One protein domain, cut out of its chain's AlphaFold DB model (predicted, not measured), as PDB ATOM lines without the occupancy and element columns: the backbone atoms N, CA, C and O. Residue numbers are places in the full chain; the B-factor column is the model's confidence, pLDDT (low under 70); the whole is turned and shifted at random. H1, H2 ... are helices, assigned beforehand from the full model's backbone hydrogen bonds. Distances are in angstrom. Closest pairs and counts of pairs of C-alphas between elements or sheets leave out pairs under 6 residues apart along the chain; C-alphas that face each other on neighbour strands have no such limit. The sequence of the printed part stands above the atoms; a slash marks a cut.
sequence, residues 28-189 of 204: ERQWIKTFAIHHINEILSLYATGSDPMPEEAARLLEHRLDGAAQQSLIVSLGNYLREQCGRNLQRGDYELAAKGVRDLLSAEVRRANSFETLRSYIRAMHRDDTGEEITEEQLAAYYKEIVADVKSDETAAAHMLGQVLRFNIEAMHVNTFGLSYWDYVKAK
ATOM      1  N   GLU A  28     -15.280 -42.628  -6.922       50.91
ATOM      2  CA  GLU A  28     -14.054 -42.131  -7.579       50.91
ATOM      3  C   GLU A  28     -13.993 -42.475  -9.071       50.91
ATOM      4  O   GLU A  28     -13.453 -41.715  -9.867       50.91
ATOM      5  N   ARG A  29     -14.585 -43.598  -9.493       64.81
ATOM      6  CA  ARG A  29     -14.722 -43.919 -10.926       64.81
ATOM      7  C   ARG A  29     -15.943 -43.272 -11.574       64.81
ATOM      8  O   ARG A  29     -16.018 -43.221 -12.801       64.81
ATOM      9  N   GLN A  30     -16.899 -42.797 -10.777       79.00
ATOM     10  CA  GLN A  30     -18.139 -42.238 -11.302       79.00
ATOM     11  C   GLN A  30     -17.894 -40.887 -11.963       79.00
ATOM     12  O   GLN A  30     -18.337 -40.703 -13.090       79.00
ATOM     13  N   TRP A  31     -17.121 -39.991 -11.336       82.50
ATOM     14  CA  TRP A  31     -16.790 -38.704 -11.959       82.50
ATOM     15  C   TRP A  31     -16.010 -38.893 -13.265       82.50
ATOM     16  O   TRP A  31     -16.282 -38.184 -14.221       82.50
ATOM     17  N   ILE A  32     -15.120 -39.892 -13.351       89.31
ATOM     18  CA  ILE A  32     -14.369 -40.204 -14.583       89.31
ATOM     19  C   ILE A  32     -15.330 -40.618 -15.698       89.31
ATOM     20  O   ILE A  32     -15.225 -40.135 -16.823       89.31
ATOM     21  N   LYS A  33     -16.283 -41.508 -15.394       85.19
ATOM     22  CA  LYS A  33     -17.290 -41.960 -16.361       85.19
ATOM     23  C   LYS A  33     -18.196 -40.806 -16.796       85.19
ATOM     24  O   LYS A  33     -18.425 -40.633 -17.987       85.19
ATOM     25  N   THR A  34     -18.699 -40.029 -15.844       85.19
ATOM     26  CA  THR A  34     -19.596 -38.896 -16.096       85.19
ATOM     27  C   THR A  34     -18.888 -37.792 -16.881       85.19
ATOM     28  O   THR A  34     -19.452 -37.283 -17.845       85.19
ATOM     29  N   PHE A  35     -17.632 -37.488 -16.544       88.69
ATOM     30  CA  PHE A  35     -16.767 -36.594 -17.310       88.69
ATOM     31  C   PHE A  35     -16.555 -37.106 -18.733       88.69
ATOM     32  O   PHE A  35     -16.744 -36.352 -19.677       88.69
ATOM     33  N   ALA A  36     -16.207 -38.384 -18.909       88.69
ATOM     34  CA  ALA A  36     -15.968 -38.945 -20.235       88.69
ATOM     35  C   ALA A  36     -17.215 -38.848 -21.128       88.69
ATOM     36  O   ALA A  36     -17.108 -38.437 -22.279       88.69
ATOM     37  N   ILE A  37     -18.400 -39.160 -20.589       86.12
ATOM     38  CA  ILE A  37     -19.676 -39.000 -21.304       86.12
ATOM     39  C   ILE A  37     -19.910 -37.531 -21.663       86.12
ATOM     40  O   ILE A  37     -20.263 -37.236 -22.800       86.12
ATOM     41  N   HIS A  38     -19.705 -36.615 -20.713       82.56
ATOM     42  CA  HIS A  38     -19.882 -35.182 -20.928       82.56
ATOM     43  C   HIS A  38     -18.936 -34.641 -22.002       82.56
ATOM     44  O   HIS A  38     -19.403 -34.089 -22.989       82.56
ATOM     45  N   HIS A  39     -17.634 -34.880 -21.864       83.31
ATOM     46  CA  HIS A  39     -16.601 -34.383 -22.766       83.31
ATOM     47  C   HIS A  39     -16.754 -34.931 -24.191       83.31
ATOM     48  O   HIS A  39     -16.698 -34.176 -25.158       83.31
ATOM     49  N   ILE A  40     -17.011 -36.238 -24.342       81.81
ATOM     50  CA  ILE A  40     -17.260 -36.813 -25.672       81.81
ATOM     51  C   ILE A  40     -18.556 -36.243 -26.252       81.81
ATOM     52  O   ILE A  40     -18.591 -35.930 -27.438       81.81
ATOM     53  N   ASN A  41     -19.608 -36.081 -25.444       78.81
ATOM     54  CA  ASN A  41     -20.845 -35.471 -25.919       78.81
ATOM     55  C   ASN A  41     -20.630 -34.015 -26.340       78.81
ATOM     56  O   ASN A  41     -21.144 -33.635 -27.376       78.81
ATOM     57  N   GLU A  42     -19.860 -33.211 -25.604       75.44
ATOM     58  CA  GLU A  42     -19.516 -31.840 -26.005       75.44
ATOM     59  C   GLU A  42     -18.838 -31.827 -27.372       75.44
ATOM     60  O   GLU A  42     -19.318 -31.136 -28.273       75.44
ATOM     61  N   ILE A  43     -17.814 -32.666 -27.561       72.75
ATOM     62  CA  ILE A  43     -17.109 -32.798 -28.836       72.75
ATOM     63  C   ILE A  43     -18.096 -33.199 -29.927       72.75
ATOM     64  O   ILE A  43     -18.318 -32.415 -30.843       72.75
ATOM     65  N   LEU A  44     -18.770 -34.349 -29.794       70.62
ATOM     66  CA  LEU A  44     -19.727 -34.867 -30.782       70.62
ATOM     67  C   LEU A  44     -20.946 -33.948 -30.987       70.62
ATOM     68  O   LEU A  44     -21.612 -34.007 -32.022       70.62
ATOM     69  N   SER A  45     -21.259 -33.075 -30.027       64.31
ATOM     70  CA  SER A  45     -22.370 -32.133 -30.129       64.31
ATOM     71  C   SER A  45     -22.053 -30.930 -31.013       64.31
ATOM     72  O   SER A  45     -22.969 -30.360 -31.599       64.31
ATOM     73  N   LEU A  46     -20.786 -30.578 -31.212       54.88
ATOM     74  CA  LEU A  46     -20.409 -29.529 -32.165       54.88
ATOM     75  C   LEU A  46     -20.644 -29.947 -33.626       54.88
ATOM     76  O   LEU A  46     -20.512 -29.139 -34.537       54.88
ATOM     77  N   TYR A  47     -21.042 -31.200 -33.847       53.72
ATOM     78  CA  TYR A  47     -21.237 -31.767 -35.161       53.72
ATOM     79  C   TYR A  47     -22.665 -31.439 -35.590       53.72
ATOM     80  O   TYR A  47     -23.643 -31.773 -34.897       53.72
ATOM     81  N   ALA A  48     -22.781 -30.759 -36.729       47.34
ATOM     82  CA  ALA A  48     -24.057 -30.514 -37.373       47.34
ATOM     83  C   ALA A  48     -24.712 -31.849 -37.767       47.34
ATOM     84  O   ALA A  48     -24.073 -32.892 -37.874       47.34
ATOM     85  N   THR A  49     -26.027 -31.841 -37.947       48.38
ATOM     86  CA  THR A  49     -26.845 -32.966 -38.438       48.38
ATOM     87  C   THR A  49     -26.590 -33.293 -39.922       48.38
ATOM     88  O   THR A  49     -27.499 -33.738 -40.611       48.38
ATOM     89  N   GLY A  50     -25.384 -33.030 -40.431       47.84
ATOM     90  CA  GLY A  50     -25.024 -33.093 -41.844       47.84
ATOM     91  C   GLY A  50     -23.807 -33.974 -42.097       47.84
ATOM     92  O   GLY A  50     -23.148 -34.414 -41.160       47.84
ATOM     93  N   SER A  51     -23.565 -34.226 -43.381       46.50
ATOM     94  CA  SER A  51     -22.604 -35.130 -44.029       46.50
ATOM     95  C   SER A  51     -21.114 -34.913 -43.707       46.50
ATOM     96  O   SER A  51     -20.269 -35.221 -44.544       46.50
ATOM     97  N   ASP A  52     -20.785 -34.359 -42.544       51.66
ATOM     98  CA  ASP A  52     -19.416 -34.068 -42.142       51.66
ATOM     99  C   ASP A  52     -18.760 -35.315 -41.520       51.66
ATOM    100  O   ASP A  52     -19.378 -36.005 -40.698       51.66
ATOM    101  N   PRO A  53     -17.498 -35.618 -41.880       52.28
ATOM    102  CA  PRO A  53     -16.761 -36.727 -41.293       52.28
ATOM    103  C   PRO A  53     -16.510 -36.480 -39.806       52.28
ATOM    104  O   PRO A  53     -16.472 -35.335 -39.360       52.28
ATOM    105  N   MET A  54     -16.286 -37.556 -39.041       60.28
ATOM    106  CA  MET A  54     -15.898 -37.465 -37.632       60.28
ATOM    107  C   MET A  54     -14.670 -36.529 -37.487       60.28
ATOM    108  O   MET A  54     -13.592 -36.875 -37.965       60.28
ATOM    109  N   PRO A  55     -14.804 -35.362 -36.840       60.00
ATOM    110  CA  PRO A  55     -13.754 -34.481 -36.389       60.00
ATOM    111  C   PRO A  55     -12.573 -35.224 -35.821       60.00
ATOM    112  O   PRO A  55     -12.660 -36.106 -34.960       60.00
ATOM    113  N   GLU A  56     -11.445 -34.747 -36.307       63.34
ATOM    114  CA  GLU A  56     -10.126 -35.240 -36.005       63.34
ATOM    115  C   GLU A  56      -9.859 -35.270 -34.498       63.34
ATOM    116  O   GLU A  56      -9.161 -36.150 -34.020       63.34
ATOM    117  N   GLU A  57     -10.474 -34.377 -33.718       60.88
ATOM    118  CA  GLU A  57     -10.364 -34.369 -32.259       60.88
ATOM    119  C   GLU A  57     -10.954 -35.633 -31.607       60.88
ATOM    120  O   GLU A  57     -10.308 -36.230 -30.749       60.88
ATOM    121  N   ALA A  58     -12.122 -36.117 -32.052       62.53
ATOM    122  CA  ALA A  58     -12.684 -37.375 -31.549       62.53
ATOM    123  C   ALA A  58     -11.890 -38.597 -32.031       62.53
ATOM    124  O   ALA A  58     -11.728 -39.559 -31.277       62.53
ATOM    125  N   ALA A  59     -11.352 -38.545 -33.254       64.25
ATOM    126  CA  ALA A  59     -10.453 -39.580 -33.764       64.25
ATOM    127  C   ALA A  59      -9.156 -39.646 -32.940       64.25
ATOM    128  O   ALA A  59      -8.766 -40.717 -32.477       64.25
ATOM    129  N   ARG A  60      -8.539 -38.493 -32.665       64.00
ATOM    130  CA  ARG A  60      -7.315 -38.362 -31.860       64.00
ATOM    131  C   ARG A  60      -7.522 -38.807 -30.413       64.00
ATOM    132  O   ARG A  60      -6.605 -39.359 -29.815       64.00
ATOM    133  N   LEU A  61      -8.728 -38.668 -29.853       65.88
ATOM    134  CA  LEU A  61      -9.083 -39.205 -28.526       65.88
ATOM    135  C   LEU A  61      -9.016 -40.736 -28.416       65.88
ATOM    136  O   LEU A  61      -8.881 -41.262 -27.306       65.88
ATOM    137  N   LEU A  62      -9.026 -41.460 -29.539       62.34
ATOM    138  CA  LEU A  62      -8.749 -42.900 -29.569       62.34
ATOM    139  C   LEU A  62      -7.246 -43.218 -29.535       62.34
ATOM    140  O   LEU A  62      -6.866 -44.328 -29.150       62.34
ATOM    141  N   GLU A  63      -6.377 -42.271 -29.887       64.62
ATOM    142  CA  GLU A  63      -4.936 -42.494 -29.953       64.62
ATOM    143  C   GLU A  63      -4.301 -42.608 -28.563       64.62
ATOM    144  O   GLU A  63      -4.794 -42.097 -27.550       64.62
ATOM    145  N   HIS A  64      -3.169 -43.317 -28.485       55.41
ATOM    146  CA  HIS A  64      -2.491 -43.554 -27.210       55.41
ATOM    147  C   HIS A  64      -1.893 -42.267 -26.612       55.41
ATOM    148  O   HIS A  64      -1.796 -42.151 -25.384       55.41
ATOM    149  N   ARG A  65      -1.538 -41.292 -27.454       56.81
ATOM    150  CA  ARG A  65      -0.995 -39.992 -27.050       56.81
ATOM    151  C   ARG A  65      -1.846 -38.888 -27.659       56.81
ATOM    152  O   ARG A  65      -1.910 -38.786 -28.872       56.81
ATOM    153  N   LEU A  66      -2.465 -38.079 -26.804       64.38
ATOM    154  CA  LEU A  66      -3.077 -36.827 -27.232       64.38
ATOM    155  C   LEU A  66      -1.981 -35.786 -27.359       64.38
ATOM    156  O   LEU A  66      -1.185 -35.636 -26.433       64.38
ATOM    157  N   ASP A  67      -1.945 -35.087 -28.482       69.75
ATOM    158  CA  ASP A  67      -0.996 -34.019 -28.735       69.75
ATOM    159  C   ASP A  67      -1.701 -32.674 -28.958       69.75
ATOM    160  O   ASP A  67      -2.916 -32.590 -29.169       69.75
ATOM    161  N   GLY A  68      -0.921 -31.598 -28.832       73.44
ATOM    162  CA  GLY A  68      -1.315 -30.241 -29.203       73.44
ATOM    163  C   GLY A  68      -2.691 -29.808 -28.679       73.44
ATOM    164  O   GLY A  68      -2.931 -29.739 -27.472       73.44
ATOM    165  N   ALA A  69      -3.586 -29.475 -29.611       71.00
ATOM    166  CA  ALA A  69      -4.888 -28.879 -29.326       71.00
ATOM    167  C   ALA A  69      -5.858 -29.833 -28.603       71.00
ATOM    168  O   ALA A  69      -6.550 -29.396 -27.684       71.00
ATOM    169  N   ALA A  70      -5.867 -31.126 -28.946       68.69
ATOM    170  CA  ALA A  70      -6.764 -32.111 -28.331       68.69
ATOM    171  C   ALA A  70      -6.408 -32.351 -26.855       68.69
ATOM    172  O   ALA A  70      -7.280 -32.453 -25.991       68.69
ATOM    173  N   GLN A  71      -5.108 -32.372 -26.536       79.94
ATOM    174  CA  GLN A  71      -4.650 -32.440 -25.150       79.94
ATOM    175  C   GLN A  71      -5.076 -31.200 -24.352       79.94
ATOM    176  O   GLN A  71      -5.564 -31.338 -23.230       79.94
ATOM    177  N   GLN A  72      -4.912 -30.002 -24.919       80.50
ATOM    178  CA  GLN A  72      -5.284 -28.757 -24.246       80.50
ATOM    179  C   GLN A  72      -6.799 -28.658 -24.020       80.50
ATOM    180  O   GLN A  72      -7.227 -28.282 -22.929       80.50
ATOM    181  N   SER A  73      -7.598 -29.039 -25.019       80.06
ATOM    182  CA  SER A  73      -9.062 -29.112 -24.943       80.06
ATOM    183  C   SER A  73      -9.518 -30.023 -23.799       80.06
ATOM    184  O   SER A  73     -10.272 -29.596 -22.919       80.06
ATOM    185  N   LEU A  74      -8.952 -31.234 -23.717       84.12
ATOM    186  CA  LEU A  74      -9.233 -32.179 -22.637       84.12
ATOM    187  C   LEU A  74      -8.858 -31.615 -21.257       84.12
ATOM    188  O   LEU A  74      -9.634 -31.750 -20.314       84.12
ATOM    189  N   ILE A  75      -7.691 -30.971 -21.125       86.19
ATOM    190  CA  ILE A  75      -7.238 -30.369 -19.858       86.19
ATOM    191  C   ILE A  75      -8.188 -29.256 -19.404       86.19
ATOM    192  O   ILE A  75      -8.536 -29.193 -18.223       86.19
ATOM    193  N   VAL A  76      -8.613 -28.384 -20.323       84.56
ATOM    194  CA  VAL A  76      -9.524 -27.273 -20.013       84.56
ATOM    195  C   VAL A  76     -10.901 -27.801 -19.610       84.56
ATOM    196  O   VAL A  76     -11.403 -27.422 -18.552       84.56
ATOM    197  N   SER A  77     -11.477 -28.715 -20.397       85.12
ATOM    198  CA  SER A  77     -12.774 -29.340 -20.093       85.12
ATOM    199  C   SER A  77     -12.733 -30.067 -18.743       85.12
ATOM    200  O   SER A  77     -13.613 -29.875 -17.905       85.12
ATOM    201  N   LEU A  78     -11.657 -30.810 -18.458       89.50
ATOM    202  CA  LEU A  78     -11.454 -31.482 -17.173       89.50
ATOM    203  C   LEU A  78     -11.360 -30.497 -16.002       89.50
ATOM    204  O   LEU A  78     -11.979 -30.713 -14.962       89.50
ATOM    205  N   GLY A  79     -10.601 -29.411 -16.161       83.38
ATOM    206  CA  GLY A  79     -10.463 -28.381 -15.132       83.38
ATOM    207  C   GLY A  79     -11.797 -27.712 -14.788       83.38
ATOM    208  O   GLY A  79     -12.091 -27.513 -13.607       83.38
ATOM    209  N   ASN A  80     -12.613 -27.416 -15.803       83.44
ATOM    210  CA  ASN A  80     -13.950 -26.850 -15.619       83.44
ATOM    211  C   ASN A  80     -14.884 -27.856 -14.941       83.44
ATOM    212  O   ASN A  80     -15.475 -27.541 -13.908       83.44
ATOM    213  N   TYR A  81     -14.932 -29.094 -15.441       84.62
ATOM    214  CA  TYR A  81     -15.768 -30.151 -14.878       84.62
ATOM    215  C   TYR A  81     -15.463 -30.408 -13.397       84.62
ATOM    216  O   TYR A  81     -16.371 -30.442 -12.571       84.62
ATOM    217  N   LEU A  82     -14.185 -30.550 -13.025       85.44
ATOM    218  CA  LEU A  82     -13.797 -30.801 -11.634       85.44
ATOM    219  C   LEU A  82     -14.163 -29.637 -10.706       85.44
ATOM    220  O   LEU A  82     -14.567 -29.865  -9.563       85.44
ATOM    221  N   ARG A  83     -14.062 -28.397 -11.190       81.75
ATOM    222  CA  ARG A  83     -14.434 -27.217 -10.410       81.75
ATOM    223  C   ARG A  83     -15.942 -27.139 -10.203       81.75
ATOM    224  O   ARG A  83     -16.385 -26.940  -9.077       81.75
ATOM    225  N   GLU A  84     -16.709 -27.298 -11.274       81.69
ATOM    226  CA  GLU A  84     -18.158 -27.089 -11.274       81.69
ATOM    227  C   GLU A  84     -18.919 -28.268 -10.665       81.69
ATOM    228  O   GLU A  84     -19.826 -28.068  -9.865       81.69
ATOM    229  N   GLN A  85     -18.535 -29.496 -11.018       79.50
ATOM    230  CA  GLN A  85     -19.264 -30.711 -10.645       79.50
ATOM    231  C   GLN A  85     -18.666 -31.411  -9.424       79.50
ATOM    232  O   GLN A  85     -19.364 -32.151  -8.733       79.50
ATOM    233  N   CYS A  86     -17.375 -31.207  -9.146       79.25
ATOM    234  CA  CYS A  86     -16.688 -31.855  -8.023       79.25
ATOM    235  C   CYS A  86     -16.190 -30.874  -6.950       79.25
ATOM    236  O   CYS A  86     -15.649 -31.325  -5.942       79.25
ATOM    237  N   GLY A  87     -16.342 -29.558  -7.144       83.75
ATOM    238  CA  GLY A  87     -15.917 -28.540  -6.179       83.75
ATOM    239  C   GLY A  87     -14.411 -28.530  -5.892       83.75
ATOM    240  O   GLY A  87     -13.997 -28.061  -4.832       83.75
ATOM    241  N   ARG A  88     -13.577 -29.073  -6.794       87.12
ATOM    242  CA  ARG A  88     -12.129 -29.223  -6.575       87.12
ATOM    243  C   ARG A  88     -11.300 -28.797  -7.782       87.12
ATOM    244  O   ARG A  88     -11.749 -28.851  -8.920       87.12
ATOM    245  N   ASN A  89     -10.049 -28.421  -7.530       86.50
ATOM    246  CA  ASN A  89      -9.078 -28.147  -8.588       86.50
ATOM    247  C   ASN A  89      -8.476 -29.442  -9.156       86.50
ATOM    248  O   ASN A  89      -8.516 -30.499  -8.516       86.50
ATOM    249  N   LEU A  90      -7.885 -29.319 -10.348       85.31
ATOM    250  CA  LEU A  90      -7.114 -30.375 -10.998       85.31
ATOM    251  C   LEU A  90      -5.915 -30.778 -10.124       85.31
ATOM    252  O   LEU A  90      -5.146 -29.927  -9.674       85.31
ATOM    253  N   GLN A  91      -5.758 -32.077  -9.904       88.12
ATOM    254  CA  GLN A  91      -4.663 -32.687  -9.162       88.12
ATOM    255  C   GLN A  91      -3.771 -33.511 -10.092       88.12
ATOM    256  O   GLN A  91      -4.135 -33.880 -11.211       88.12
ATOM    257  N   ARG A  92      -2.564 -33.822  -9.613       84.88
ATOM    258  CA  ARG A  92      -1.636 -34.699 -10.330       84.88
ATOM    259  C   ARG A  92      -2.273 -36.083 -10.517       84.88
ATOM    260  O   ARG A  92      -2.679 -36.692  -9.534       84.88
ATOM    261  N   GLY A  93      -2.309 -36.588 -11.750       86.38
ATOM    262  CA  GLY A  93      -2.899 -37.889 -12.090       86.38
ATOM    263  C   GLY A  93      -4.334 -37.829 -12.626       86.38
ATOM    264  O   GLY A  93      -4.780 -38.786 -13.259       86.38
ATOM    265  N   ASP A  94      -5.059 -36.720 -12.423       87.62
ATOM    266  CA  ASP A  94      -6.437 -36.575 -12.922       87.62
ATOM    267  C   ASP A  94      -6.497 -36.627 -14.448       87.62
ATOM    268  O   ASP A  94      -7.401 -37.240 -15.012       87.62
ATOM    269  N   TYR A  95      -5.521 -36.004 -15.114       88.75
ATOM    270  CA  TYR A  95      -5.435 -35.987 -16.570       88.75
ATOM    271  C   TYR A  95      -5.292 -37.402 -17.137       88.75
ATOM    272  O   TYR A  95      -6.046 -37.789 -18.026       88.75
ATOM    273  N   GLU A  96      -4.369 -38.207 -16.607       87.31
ATOM    274  CA  GLU A  96      -4.135 -39.569 -17.081       87.31
ATOM    275  C   GLU A  96      -5.358 -40.468 -16.853       87.31
ATOM    276  O   GLU A  96      -5.694 -41.291 -17.711       87.31
ATOM    277  N   LEU A  97      -6.050 -40.291 -15.724       89.56
ATOM    278  CA  LEU A  97      -7.293 -40.999 -15.418       89.56
ATOM    279  C   LEU A  97      -8.429 -40.598 -16.363       89.56
ATOM    280  O   LEU A  97      -9.111 -41.471 -16.902       89.56
ATOM    281  N   ALA A  98      -8.606 -39.298 -16.595       88.56
ATOM    282  CA  ALA A  98      -9.619 -38.753 -17.488       88.56
ATOM    283  C   ALA A  98      -9.376 -39.170 -18.946       88.56
ATOM    284  O   ALA A  98     -10.282 -39.695 -19.591       88.56
ATOM    285  N   ALA A  99      -8.142 -39.035 -19.442       87.00
ATOM    286  CA  ALA A  99      -7.755 -39.447 -20.790       87.00
ATOM    287  C   ALA A  99      -7.970 -40.952 -21.006       87.00
ATOM    288  O   ALA A  99      -8.495 -41.373 -22.037       87.00
ATOM    289  N   LYS A 100      -7.620 -41.779 -20.010       86.38
ATOM    290  CA  LYS A 100      -7.917 -43.215 -20.046       86.38
ATOM    291  C   LYS A 100      -9.424 -43.478 -20.050       86.38
ATOM    292  O   LYS A 100      -9.872 -44.312 -20.827       86.38
ATOM    293  N   GLY A 101     -10.197 -42.773 -19.224       88.50
ATOM    294  CA  GLY A 101     -11.655 -42.899 -19.163       88.50
ATOM    295  C   GLY A 101     -12.343 -42.566 -20.488       88.50
ATOM    296  O   GLY A 101     -13.179 -43.338 -20.952       88.50
ATOM    297  N   VAL A 102     -11.941 -41.463 -21.127       86.50
ATOM    298  CA  VAL A 102     -12.428 -41.054 -22.453       86.50
ATOM    299  C   VAL A 102     -12.086 -42.104 -23.507       86.50
ATOM    300  O   VAL A 102     -12.973 -42.547 -24.235       86.50
ATOM    301  N   ARG A 103     -10.834 -42.577 -23.547       83.94
ATOM    302  CA  ARG A 103     -10.409 -43.612 -24.502       83.94
ATOM    303  C   ARG A 103     -11.148 -44.930 -24.297       83.94
ATOM    304  O   ARG A 103     -11.581 -45.540 -25.274       83.94
ATOM    305  N   ASP A 104     -11.280 -45.380 -23.049       86.25
ATOM    306  CA  ASP A 104     -11.969 -46.625 -22.706       86.25
ATOM    307  C   ASP A 104     -13.443 -46.559 -23.146       86.25
ATOM    308  O   ASP A 104     -13.948 -47.520 -23.731       86.25
ATOM    309  N   LEU A 105     -14.108 -45.414 -22.932       86.00
ATOM    310  CA  LEU A 105     -15.486 -45.174 -23.365       86.00
ATOM    311  C   LEU A 105     -15.606 -45.138 -24.895       86.00
ATOM    312  O   LEU A 105     -16.360 -45.932 -25.449       86.00
ATOM    313  N   LEU A 106     -14.820 -44.309 -25.591       80.31
ATOM    314  CA  LEU A 106     -14.833 -44.240 -27.059       80.31
ATOM    315  C   LEU A 106     -14.544 -45.603 -27.700       80.31
ATOM    316  O   LEU A 106     -15.247 -46.028 -28.610       80.31
ATOM    317  N   SER A 107     -13.559 -46.342 -27.186       79.56
ATOM    318  CA  SER A 107     -13.208 -47.673 -27.701       79.56
ATOM    319  C   SER A 107     -14.315 -48.704 -27.476       79.56
ATOM    320  O   SER A 107     -14.442 -49.666 -28.240       79.56
ATOM    321  N   ALA A 108     -15.081 -48.578 -26.391       83.06
ATOM    322  CA  ALA A 108     -16.244 -49.422 -26.145       83.06
ATOM    323  C   ALA A 108     -17.396 -49.055 -27.090       83.06
ATOM    324  O   ALA A 108     -18.000 -49.949 -27.682       83.06
ATOM    325  N   GLU A 109     -17.648 -47.762 -27.293       80.19
ATOM    326  CA  GLU A 109     -18.734 -47.301 -28.155       80.19
ATOM    327  C   GLU A 109     -18.464 -47.527 -29.638       80.19
ATOM    328  O   GLU A 109     -19.379 -47.922 -30.343       80.19
ATOM    329  N   VAL A 110     -17.226 -47.401 -30.122       76.00
ATOM    330  CA  VAL A 110     -16.874 -47.783 -31.503       76.00
ATOM    331  C   VAL A 110     -17.139 -49.275 -31.736       76.00
ATOM    332  O   VAL A 110     -17.680 -49.669 -32.768       76.00
ATOM    333  N   ARG A 111     -16.815 -50.132 -30.758       75.94
ATOM    334  CA  ARG A 111     -17.135 -51.567 -30.838       75.94
ATOM    335  C   ARG A 111     -18.640 -51.819 -30.822       75.94
ATOM    336  O   ARG A 111     -19.112 -52.676 -31.562       75.94
ATOM    337  N   ARG A 112     -19.387 -51.074 -30.005       74.50
ATOM    338  CA  ARG A 112     -20.847 -51.173 -29.922       74.50
ATOM    339  C   ARG A 112     -21.536 -50.647 -31.185       74.50
ATOM    340  O   ARG A 112     -22.463 -51.291 -31.661       74.50
ATOM    341  N   ALA A 113     -21.072 -49.539 -31.753       69.38
ATOM    342  CA  ALA A 113     -21.614 -48.924 -32.964       69.38
ATOM    343  C   ALA A 113     -21.534 -49.859 -34.179       69.38
ATOM    344  O   ALA A 113     -22.440 -49.878 -35.003       69.38
ATOM    345  N   ASN A 114     -20.512 -50.717 -34.222       67.00
ATOM    346  CA  ASN A 114     -20.379 -51.775 -35.225       67.00
ATOM    347  C   ASN A 114     -21.278 -53.005 -34.968       67.00
ATOM    348  O   ASN A 114     -21.208 -53.986 -35.711       67.00
ATOM    349  N   SER A 115     -22.105 -53.001 -33.918       73.88
ATOM    350  CA  SER A 115     -23.012 -54.108 -33.611       73.88
ATOM    351  C   SER A 115     -24.366 -53.957 -34.306       73.88
ATOM    352  O   SER A 115     -24.936 -52.869 -34.409       73.88
ATOM    353  N   PHE A 116     -24.921 -55.095 -34.728       70.62
ATOM    354  CA  PHE A 116     -26.226 -55.173 -35.388       70.62
ATOM    355  C   PHE A 116     -27.364 -54.560 -34.554       70.62
ATOM    356  O   PHE A 116     -28.233 -53.874 -35.084       70.62
ATOM    357  N   GLU A 117     -27.354 -54.785 -33.241       76.56
ATOM    358  CA  GLU A 117     -28.389 -54.306 -32.319       76.56
ATOM    359  C   GLU A 117     -28.401 -52.776 -32.199       76.56
ATOM    360  O   GLU A 117     -29.458 -52.140 -32.188       76.56
ATOM    361  N   THR A 118     -27.215 -52.174 -32.159       75.50
ATOM    362  CA  THR A 118     -27.067 -50.720 -32.077       75.50
ATOM    363  C   THR A 118     -27.501 -50.046 -33.370       75.50
ATOM    364  O   THR A 118     -28.267 -49.085 -33.321       75.50
ATOM    365  N   LEU A 119     -27.122 -50.602 -34.526       77.44
ATOM    366  CA  LEU A 119     -27.565 -50.075 -35.816       77.44
ATOM    367  C   LEU A 119     -29.092 -50.171 -35.979       77.44
ATOM    368  O   LEU A 119     -29.719 -49.225 -36.445       77.44
ATOM    369  N   ARG A 120     -29.728 -51.254 -35.508       81.12
ATOM    370  CA  ARG A 120     -31.200 -51.359 -35.486       81.12
ATOM    371  C   ARG A 120     -31.856 -50.286 -34.625       81.12
ATOM    372  O   ARG A 120     -32.880 -49.729 -35.014       81.12
ATOM    373  N   SER A 121     -31.288 -50.023 -33.453       81.88
ATOM    374  CA  SER A 121     -31.815 -49.022 -32.519       81.88
ATOM    375  C   SER A 121     -31.696 -47.611 -33.097       81.88
ATOM    376  O   SER A 121     -32.642 -46.834 -33.002       81.88
ATOM    377  N   TYR A 122     -30.577 -47.327 -33.769       82.12
ATOM    378  CA  TYR A 122     -30.358 -46.092 -34.512       82.12
ATOM    379  C   TYR A 122     -31.372 -45.912 -35.651       82.12
ATOM    380  O   TYR A 122     -32.077 -44.909 -35.672       82.12
ATOM    381  N   ILE A 123     -31.532 -46.903 -36.541       80.81
ATOM    382  CA  ILE A 123     -32.489 -46.829 -37.664       80.81
ATOM    383  C   ILE A 123     -33.915 -46.586 -37.156       80.81
ATOM    384  O   ILE A 123     -34.632 -45.752 -37.699       80.81
ATOM    385  N   ARG A 124     -34.326 -47.282 -36.086       82.06
ATOM    386  CA  ARG A 124     -35.639 -47.080 -35.451       82.06
ATOM    387  C   ARG A 124     -35.823 -45.649 -34.954       82.06
ATOM    388  O   ARG A 124     -36.884 -45.068 -35.164       82.06
ATOM    389  N   ALA A 125     -34.814 -45.105 -34.276       78.12
ATOM    390  CA  ALA A 125     -34.868 -43.752 -33.740       78.12
ATOM    391  C   ALA A 125     -34.922 -42.700 -34.856       78.12
ATOM    392  O   ALA A 125     -35.748 -41.796 -34.775       78.12
ATOM    393  N   MET A 126     -34.107 -42.862 -35.903       79.31
ATOM    394  CA  MET A 126     -34.085 -41.963 -37.059       79.31
ATOM    395  C   MET A 126     -35.393 -42.010 -37.843       79.31
ATOM    396  O   MET A 126     -35.991 -40.971 -38.086       79.31
ATOM    397  N   HIS A 127     -35.901 -43.209 -38.146       78.75
ATOM    398  CA  HIS A 127     -37.181 -43.356 -38.837       78.75
ATOM    399  C   HIS A 127     -38.310 -42.655 -38.080       78.75
ATOM    400  O   HIS A 127     -39.084 -41.916 -38.672       78.75
ATOM    401  N   ARG A 128     -38.367 -42.840 -36.757       78.38
ATOM    402  CA  ARG A 128     -39.369 -42.182 -35.920       78.38
ATOM    403  C   ARG A 128     -39.199 -40.660 -35.871       78.38
ATOM    404  O   ARG A 128     -40.208 -39.970 -35.763       78.38
ATOM    405  N   ASP A 129     -37.970 -40.137 -35.916       72.75
ATOM    406  CA  ASP A 129     -37.719 -38.685 -36.010       72.75
ATOM    407  C   ASP A 129     -38.216 -38.121 -37.350       72.75
ATOM    408  O   ASP A 129     -38.829 -37.055 -37.381       72.75
ATOM    409  N   ASP A 130     -38.011 -38.865 -38.440       71.44
ATOM    410  CA  ASP A 130     -38.349 -38.430 -39.797       71.44
ATOM    411  C   ASP A 130     -39.849 -38.554 -40.115       71.44
ATOM    412  O   ASP A 130     -40.422 -37.671 -40.756       71.44
ATOM    413  N   THR A 131     -40.497 -39.642 -39.687       77.38
ATOM    414  CA  THR A 131     -41.886 -39.970 -40.066       77.38
ATOM    415  C   THR A 131     -42.892 -39.789 -38.933       77.38
ATOM    416  O   THR A 131     -44.087 -39.652 -39.188       77.38
ATOM    417  N   GLY A 132     -42.438 -39.787 -37.676       78.44
ATOM    418  CA  GLY A 132     -43.301 -39.829 -36.494       78.44
ATOM    419  C   GLY A 132     -43.877 -41.215 -36.173       78.44
ATOM    420  O   GLY A 132     -44.559 -41.360 -35.155       78.44
ATOM    421  N   GLU A 133     -43.592 -42.233 -36.987       83.50
ATOM    422  CA  GLU A 133     -44.187 -43.570 -36.891       83.50
ATOM    423  C   GLU A 133     -43.192 -44.628 -36.391       83.50
ATOM    424  O   GLU A 133     -41.972 -44.439 -36.374       83.50
ATOM    425  N   GLU A 134     -43.724 -45.767 -35.937       87.94
ATOM    426  CA  GLU A 134     -42.901 -46.940 -35.654       87.94
ATOM    427  C   GLU A 134     -42.567 -47.677 -36.951       87.94
ATOM    428  O   GLU A 134     -43.429 -47.929 -37.787       87.94
ATOM    429  N   ILE A 135     -41.303 -48.065 -37.089       87.81
ATOM    430  CA  ILE A 135     -40.826 -48.824 -38.242       87.81
ATOM    431  C   ILE A 135     -41.234 -50.301 -38.144       87.81
ATOM    432  O   ILE A 135     -41.089 -50.923 -37.086       87.81
ATOM    433  N   THR A 136     -41.675 -50.899 -39.253       91.12
ATOM    434  CA  THR A 136     -41.927 -52.349 -39.310       91.12
ATOM    435  C   THR A 136     -40.626 -53.149 -39.386       91.12
ATOM    436  O   THR A 136     -39.564 -52.642 -39.755       91.12
ATOM    437  N   GLU A 137     -40.683 -54.445 -39.067       89.75
ATOM    438  CA  GLU A 137     -39.514 -55.323 -39.198       89.75
ATOM    439  C   GLU A 137     -39.057 -55.484 -40.658       89.75
ATOM    440  O   GLU A 137     -37.851 -55.582 -40.902       89.75
ATOM    441  N   GLU A 138     -39.971 -55.455 -41.640       89.00
ATOM    442  CA  GLU A 138     -39.574 -55.490 -43.055       89.00
ATOM    443  C   GLU A 138     -38.845 -54.212 -43.475       89.00
ATOM    444  O   GLU A 138     -37.799 -54.289 -44.124       89.00
ATOM    445  N   GLN A 139     -39.357 -53.043 -43.077       85.31
ATOM    446  CA  GLN A 139     -38.717 -51.756 -43.352       85.31
ATOM    447  C   GLN A 139     -37.338 -51.681 -42.692       85.31
ATOM    448  O   GLN A 139     -36.358 -51.309 -43.334       85.31
ATOM    449  N   LEU A 140     -37.232 -52.109 -41.431       86.94
ATOM    450  CA  LEU A 140     -35.966 -52.147 -40.702       86.94
ATOM    451  C   LEU A 140     -34.929 -53.033 -41.404       86.94
ATOM    452  O   LEU A 140     -33.762 -52.656 -41.509       86.94
ATOM    453  N   ALA A 141     -35.345 -54.200 -41.903       85.62
ATOM    454  CA  ALA A 141     -34.471 -55.090 -42.659       85.62
ATOM    455  C   ALA A 141     -34.047 -54.493 -44.012       85.62
ATOM    456  O   ALA A 141     -32.920 -54.736 -44.448       85.62
ATOM    457  N   ALA A 142     -34.921 -53.721 -44.668       85.44
ATOM    458  CA  ALA A 142     -34.607 -53.020 -45.910       85.44
ATOM    459  C   ALA A 142     -33.558 -51.918 -45.690       85.44
ATOM    460  O   ALA A 142     -32.495 -51.987 -46.305       85.44
ATOM    461  N   TYR A 143     -33.782 -51.003 -44.738       82.31
ATOM    462  CA  TYR A 143     -32.811 -49.950 -44.402       82.31
ATOM    463  C   TYR A 143     -31.473 -50.517 -43.937       82.31
ATOM    464  O   TYR A 143     -30.415 -50.018 -44.304       82.31
ATOM    465  N   TYR A 144     -31.495 -51.599 -43.153       81.12
ATOM    466  CA  TYR A 144     -30.258 -52.259 -42.748       81.12
ATOM    467  C   TYR A 144     -29.458 -52.765 -43.958       81.12
ATOM    468  O   TYR A 144     -28.241 -52.594 -44.005       81.12
ATOM    469  N   LYS A 145     -30.122 -53.389 -44.941       80.25
ATOM    470  CA  LYS A 145     -29.453 -53.876 -46.157       80.25
ATOM    471  C   LYS A 145     -28.891 -52.737 -47.000       80.25
ATOM    472  O   LYS A 145     -27.790 -52.896 -47.515       80.25
ATOM    473  N   GLU A 146     -29.628 -51.638 -47.124       81.00
ATOM    474  CA  GLU A 146     -29.202 -50.430 -47.837       81.00
ATOM    475  C   GLU A 146     -27.945 -49.837 -47.196       81.00
ATOM    476  O   GLU A 146     -26.901 -49.783 -47.839       81.00
ATOM    477  N   ILE A 147     -27.981 -49.573 -45.885       76.38
ATOM    478  CA  ILE A 147     -26.827 -49.056 -45.139       76.38
ATOM    479  C   ILE A 147     -25.615 -49.982 -45.287       76.38
ATOM    480  O   ILE A 147     -24.507 -49.514 -45.535       76.38
ATOM    481  N   VAL A 148     -25.801 -51.302 -45.153       76.19
ATOM    482  CA  VAL A 148     -24.706 -52.277 -45.298       76.19
ATOM    483  C   VAL A 148     -24.143 -52.315 -46.718       76.19
ATOM    484  O   VAL A 148     -22.952 -52.586 -46.877       76.19
ATOM    485  N   ALA A 149     -24.967 -52.107 -47.744       72.75
ATOM    486  CA  ALA A 149     -24.491 -52.018 -49.118       72.75
ATOM    487  C   ALA A 149     -23.629 -50.762 -49.301       72.75
ATOM    488  O   ALA A 149     -22.493 -50.886 -49.759       72.75
ATOM    489  N   ASP A 150     -24.112 -49.611 -48.831       67.44
ATOM    490  CA  ASP A 150     -23.426 -48.323 -48.953       67.44
ATOM    491  C   ASP A 150     -22.079 -48.313 -48.226       67.44
ATOM    492  O   ASP A 150     -21.051 -47.977 -48.815       67.44
ATOM    493  N   VAL A 151     -22.038 -48.780 -46.970       70.19
ATOM    494  CA  VAL A 151     -20.784 -48.818 -46.196       70.19
ATOM    495  C   VAL A 151     -19.782 -49.862 -46.698       70.19
ATOM    496  O   VAL A 151     -18.608 -49.808 -46.338       70.19
ATOM    497  N   LYS A 152     -20.210 -50.829 -47.523       71.38
ATOM    498  CA  LYS A 152     -19.294 -51.770 -48.192       71.38
ATOM    499  C   LYS A 152     -18.674 -51.187 -49.454       71.38
ATOM    500  O   LYS A 152     -17.581 -51.616 -49.816       71.38
ATOM    501  N   SER A 153     -19.376 -50.292 -50.144       71.38
ATOM    502  CA  SER A 153     -18.896 -49.694 -51.390       71.38
ATOM    503  C   SER A 153     -18.167 -48.366 -51.196       71.38
ATOM    504  O   SER A 153     -17.438 -47.969 -52.101       71.38
ATOM    505  N   ASP A 154     -18.342 -47.695 -50.053       70.31
ATOM    506  CA  ASP A 154     -17.766 -46.374 -49.793       70.31
ATOM    507  C   ASP A 154     -17.240 -46.245 -48.347       70.31
ATOM    508  O   ASP A 154     -17.994 -46.238 -47.371       70.31
ATOM    509  N   GLU A 155     -15.916 -46.112 -48.208       65.81
ATOM    510  CA  GLU A 155     -15.235 -45.907 -46.920       65.81
ATOM    511  C   GLU A 155     -15.639 -44.586 -46.243       65.81
ATOM    512  O   GLU A 155     -15.692 -44.505 -45.013       65.81
ATOM    513  N   THR A 156     -15.976 -43.562 -47.028       65.19
ATOM    514  CA  THR A 156     -16.457 -42.269 -46.526       65.19
ATOM    515  C   THR A 156     -17.847 -42.432 -45.923       65.19
ATOM    516  O   THR A 156     -18.093 -41.992 -44.797       65.19
ATOM    517  N   ALA A 157     -18.736 -43.148 -46.617       63.44
ATOM    518  CA  ALA A 157     -20.058 -43.489 -46.097       63.44
ATOM    519  C   ALA A 157     -19.960 -44.332 -44.813       63.44
ATOM    520  O   ALA A 157     -20.702 -44.096 -43.857       63.44
ATOM    521  N   ALA A 158     -19.000 -45.263 -44.744       65.19
ATOM    522  CA  ALA A 158     -18.721 -46.047 -43.541       65.19
ATOM    523  C   ALA A 158     -18.281 -45.176 -42.354       65.19
ATOM    524  O   ALA A 158     -18.806 -45.331 -41.248       65.19
ATOM    525  N   ALA A 159     -17.364 -44.232 -42.579       64.44
ATOM    526  CA  ALA A 159     -16.920 -43.297 -41.549       64.44
ATOM    527  C   ALA A 159     -18.063 -42.391 -41.058       64.44
ATOM    528  O   ALA A 159     -18.208 -42.175 -39.852       64.44
ATOM    529  N   HIS A 160     -18.907 -41.908 -41.973       68.88
ATOM    530  CA  HIS A 160     -20.063 -41.073 -41.641       68.88
ATOM    531  C   HIS A 160     -21.093 -41.841 -40.811       68.88
ATOM    532  O   HIS A 160     -21.511 -41.369 -39.752       68.88
ATOM    533  N   MET A 161     -21.451 -43.054 -41.240       72.19
ATOM    534  CA  MET A 161     -22.403 -43.905 -40.528       72.19
ATOM    535  C   MET A 161     -21.898 -44.251 -39.122       72.19
ATOM    536  O   MET A 161     -22.639 -44.139 -38.146       72.19
ATOM    537  N   LEU A 162     -20.615 -44.604 -38.988       72.38
ATOM    538  CA  LEU A 162     -20.006 -44.864 -37.684       72.38
ATOM    539  C   LEU A 162     -20.070 -43.628 -36.774       72.38
ATOM    540  O   LEU A 162     -20.427 -43.758 -35.603       72.38
ATOM    541  N   GLY A 163     -19.765 -42.441 -37.304       71.25
ATOM    542  CA  GLY A 163     -19.846 -41.179 -36.567       71.25
ATOM    543  C   GLY A 163     -21.263 -40.869 -36.076       71.25
ATOM    544  O   GLY A 163     -21.448 -40.513 -34.911       71.25
ATOM    545  N   GLN A 164     -22.272 -41.067 -36.928       74.00
ATOM    546  CA  GLN A 164     -23.681 -40.851 -36.583       74.00
ATOM    547  C   GLN A 164     -24.166 -41.814 -35.495       74.00
ATOM    548  O   GLN A 164     -24.762 -41.382 -34.506       74.00
ATOM    549  N   VAL A 165     -23.856 -43.106 -35.625       76.62
ATOM    550  CA  VAL A 165     -24.224 -44.119 -34.626       76.62
ATOM    551  C   VAL A 165     -23.488 -43.881 -33.304       76.62
ATOM    552  O   VAL A 165     -24.081 -43.996 -32.229       76.62
ATOM    553  N   LEU A 166     -22.205 -43.513 -33.355       77.19
ATOM    554  CA  LEU A 166     -21.421 -43.169 -32.170       77.19
ATOM    555  C   LEU A 166     -22.027 -41.970 -31.434       77.19
ATOM    556  O   LEU A 166     -22.214 -42.022 -30.218       77.19
ATOM    557  N   ARG A 167     -22.382 -40.915 -32.172       76.88
ATOM    558  CA  ARG A 167     -23.054 -39.736 -31.626       76.88
ATOM    559  C   ARG A 167     -24.393 -40.098 -30.993       76.88
ATOM    560  O   ARG A 167     -24.609 -39.734 -29.843       76.88
ATOM    561  N   PHE A 168     -25.238 -40.864 -31.683       78.62
ATOM    562  CA  PHE A 168     -26.514 -41.345 -31.146       78.62
ATOM    563  C   PHE A 168     -26.337 -42.054 -29.793       78.62
ATOM    564  O   PHE A 168     -27.029 -41.740 -28.822       78.62
ATOM    565  N   ASN A 169     -25.357 -42.954 -29.690       79.94
ATOM    566  CA  ASN A 169     -25.088 -43.689 -28.452       79.94
ATOM    567  C   ASN A 169     -24.594 -42.785 -27.317       79.94
ATOM    568  O   ASN A 169     -25.042 -42.919 -26.177       79.94
ATOM    569  N   ILE A 170     -23.663 -41.874 -27.611       81.94
ATOM    570  CA  ILE A 170     -23.112 -40.946 -26.618       81.94
ATOM    571  C   ILE A 170     -24.191 -39.975 -26.130       81.94
ATOM    572  O   ILE A 170     -24.307 -39.763 -24.924       81.94
ATOM    573  N   GLU A 171     -25.017 -39.448 -27.033       78.50
ATOM    574  CA  GLU A 171     -26.140 -38.574 -26.693       78.50
ATOM    575  C   GLU A 171     -27.151 -39.313 -25.799       78.50
ATOM    576  O   GLU A 171     -27.556 -38.787 -24.759       78.50
ATOM    577  N   ALA A 172     -27.505 -40.560 -26.131       78.69
ATOM    578  CA  ALA A 172     -28.372 -41.392 -25.296       78.69
ATOM    579  C   ALA A 172     -27.767 -41.657 -23.903       78.69
ATOM    580  O   ALA A 172     -28.471 -41.621 -22.891       78.69
ATOM    581  N   MET A 173     -26.453 -41.882 -23.811       82.38
ATOM    582  CA  MET A 173     -25.770 -42.024 -22.521       82.38
ATOM    583  C   MET A 173     -25.737 -40.720 -21.726       82.38
ATOM    584  O   MET A 173     -25.918 -40.758 -20.509       82.38
ATOM    585  N   HIS A 174     -25.531 -39.580 -22.384       81.00
ATOM    586  CA  HIS A 174     -25.557 -38.264 -21.753       81.00
ATOM    587  C   HIS A 174     -26.936 -37.989 -21.143       81.00
ATOM    588  O   HIS A 174     -27.051 -37.701 -19.957       81.00
ATOM    589  N   VAL A 175     -27.993 -38.200 -21.920       78.50
ATOM    590  CA  VAL A 175     -29.402 -38.157 -21.495       78.50
ATOM    591  C   VAL A 175     -29.659 -39.008 -20.256       78.50
ATOM    592  O   VAL A 175     -30.117 -38.498 -19.235       78.50
ATOM    593  N   ASN A 176     -29.279 -40.286 -20.304       77.94
ATOM    594  CA  ASN A 176     -29.478 -41.214 -19.192       77.94
ATOM    595  C   ASN A 176     -28.663 -40.835 -17.945       77.94
ATOM    596  O   ASN A 176     -29.057 -41.171 -16.831       77.94
ATOM    597  N   THR A 177     -27.526 -40.159 -18.122       78.19
ATOM    598  CA  THR A 177     -26.629 -39.773 -17.022       78.19
ATOM    599  C   THR A 177     -27.053 -38.459 -16.365       78.19
ATOM    600  O   THR A 177     -26.941 -38.334 -15.148       78.19
ATOM    601  N   PHE A 178     -27.544 -37.492 -17.144       75.00
ATOM    602  CA  PHE A 178     -27.831 -36.128 -16.682       75.00
ATOM    603  C   PHE A 178     -29.329 -35.782 -16.619       75.00
ATOM    604  O   PHE A 178     -29.680 -34.695 -16.170       75.00
ATOM    605  N   GLY A 179     -30.225 -36.688 -17.022       61.44
ATOM    606  CA  GLY A 179     -31.673 -36.562 -16.806       61.44
ATOM    607  C   GLY A 179     -32.428 -35.683 -17.808       61.44
ATOM    608  O   GLY A 179     -33.582 -35.342 -17.560       61.44
ATOM    609  N   LEU A 180     -31.822 -35.320 -18.940       58.38
ATOM    610  CA  LEU A 180     -32.534 -34.694 -20.062       58.38
ATOM    611  C   LEU A 180     -33.070 -35.783 -20.978       58.38
ATOM    612  O   LEU A 180     -32.304 -36.675 -21.310       58.38
ATOM    613  N   SER A 181     -34.323 -35.717 -21.438       51.00
ATOM    614  CA  SER A 181     -34.776 -36.659 -22.468       51.00
ATOM    615  C   SER A 181     -33.989 -36.430 -23.767       51.00
ATOM    616  O   SER A 181     -33.663 -35.292 -24.114       51.00
ATOM    617  N   TYR A 182     -33.679 -37.506 -24.498       49.47
ATOM    618  CA  TYR A 182     -32.970 -37.437 -25.785       49.47
ATOM    619  C   TYR A 182     -33.650 -36.461 -26.744       49.47
ATOM    620  O   TYR A 182     -32.997 -35.640 -27.383       49.47
ATOM    621  N   TRP A 183     -34.980 -36.453 -26.727       51.78
ATOM    622  CA  TRP A 183     -35.809 -35.576 -27.535       51.78
ATOM    623  C   TRP A 183     -35.748 -34.104 -27.118       51.78
ATOM    624  O   TRP A 183     -35.697 -33.235 -27.989       51.78
ATOM    625  N   ASP A 184     -35.707 -33.798 -25.820       50.81
ATOM    626  CA  ASP A 184     -35.571 -32.416 -25.340       50.81
ATOM    627  C   ASP A 184     -34.172 -31.862 -25.619       50.81
ATOM    628  O   ASP A 184     -34.026 -30.696 -25.988       50.81
ATOM    629  N   TYR A 185     -33.148 -32.714 -25.529       49.06
ATOM    630  CA  TYR A 185     -31.777 -32.371 -25.893       49.06
ATOM    631  C   TYR A 185     -31.628 -32.110 -27.403       49.06
ATOM    632  O   TYR A 185     -31.122 -31.055 -27.795       49.06
ATOM    633  N   VAL A 186     -32.131 -33.006 -28.262       47.78
ATOM    634  CA  VAL A 186     -32.111 -32.838 -29.729       47.78
ATOM    635  C   VAL A 186     -32.900 -31.592 -30.154       47.78
ATOM    636  O   VAL A 186     -32.409 -30.807 -30.971       47.78
ATOM    637  N   LYS A 187     -34.071 -31.327 -29.553       50.97
ATOM    638  CA  LYS A 187     -34.848 -30.093 -29.786       50.97
ATOM    639  C   LYS A 187     -34.115 -28.833 -29.322       50.97
ATOM    640  O   LYS A 187     -34.105 -27.837 -30.046       50.97
ATOM    641  N   ALA A 188     -33.486 -28.854 -28.146       50.19
ATOM    642  CA  ALA A 188     -32.708 -27.722 -27.636       50.19
ATOM    643  C   ALA A 188     -31.499 -27.405 -28.531       50.19
ATOM    644  O   ALA A 188     -31.163 -26.237 -28.736       50.19
ATOM    645  N   LYS A 189     -30.882 -28.441 -29.112       49.00
ATOM    646  CA  LYS A 189     -29.767 -28.318 -30.051       49.00
ATOM    647  C   LYS A 189     -30.209 -27.793 -31.423       49.00
ATOM    648  O   LYS A 189     -29.569 -26.878 -31.934       49.00
TER     649      LYS A 189
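This is residues 28 to 189 of the 204 residues of an uncharacterized protein of Rhizobium sp. L18 (UniProt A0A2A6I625). The longest helix, H7, runs through the middle of an elongated all-helix model: H1 and H4 pack across it on one side, with H3 beyond them at that end, and H5 and H6 make the other end. Short H2 packs on H1, and H8 folds back onto H7 after its last turns; the helices mostly cross. The printed part has 162 residues with eight named helices, H1 to H8 in chain order, and no named strand. It is compact, with a radius of gyration of the C-alphas of 17.0 A, and spans 54 by 33 by 24 A.

Begin at the hub, H7, residues 155 to 178, which touches five helices. Its residues 167 to 177 touch H1, residues 28 to 45, at a steep tilt of 48 degrees, opposite ways; the closest C-alphas, of Ile 37 and His 174, are 5.9 A apart. H4, residues 94 to 113, touches H7 at a steep tilt of 61 degrees, opposite ways, closest at C-alphas 113 and 165, 5.7 A. H4 also touches H1 at a steep tilt of 62 degrees, the same way, with C-alphas 36 and 102 closest at 4.7 A. Farther out, H3, residues 68 to 86, touches H1, closest at C-alphas 39 and 77, 6.9 A, and H4, about perpendicular at 77 degrees, closest at C-alphas 75 and 95, 6.8 A. H2, residues 56 to 60, touches H1, closest at C-alphas 43 and 58, 6.9 A. H5, residues 116 to 131, touches H7 about perpendicular at 83 degrees, closest at C-alphas 122 and 165, 6.4 A. H6, residues 137 to 153, touches H5, closest at C-alphas 123 and 140, 7.0 A, and touches H7 only at the corner, closest at C-alphas 151 and 158, 4.4 A. H8, residues 182 to 189, touches H7 about perpendicular at 74 degrees, closest at C-alphas 175 and 182, 5.6 A. Every O i to N i+4 pair is within hydrogen-bond range in H2 to H8; in H1 13 of 14 are.

Find C-alpha 155 at (-15.235, -45.907, -46.920); from there H7 runs 34.2 A to C-alpha 178. H1 starts at C-alpha 28, (-14.054, -42.131, -7.579), and is 26.0 A long; H3 is 26.2 A, H4 28.0 A, H5 22.3 A and H6 24.6 A. H8 ends at C-alpha 189, (-29.767, -28.318, -30.051).

Look at C-alphas 92 and 138 for the two farthest apart, 54.2 A. The printed part has no cut, and no link is long. The mean pLDDT of the printed part is 74.6; 46 residues are under 70, among them 45 to 67 and 179 to 189.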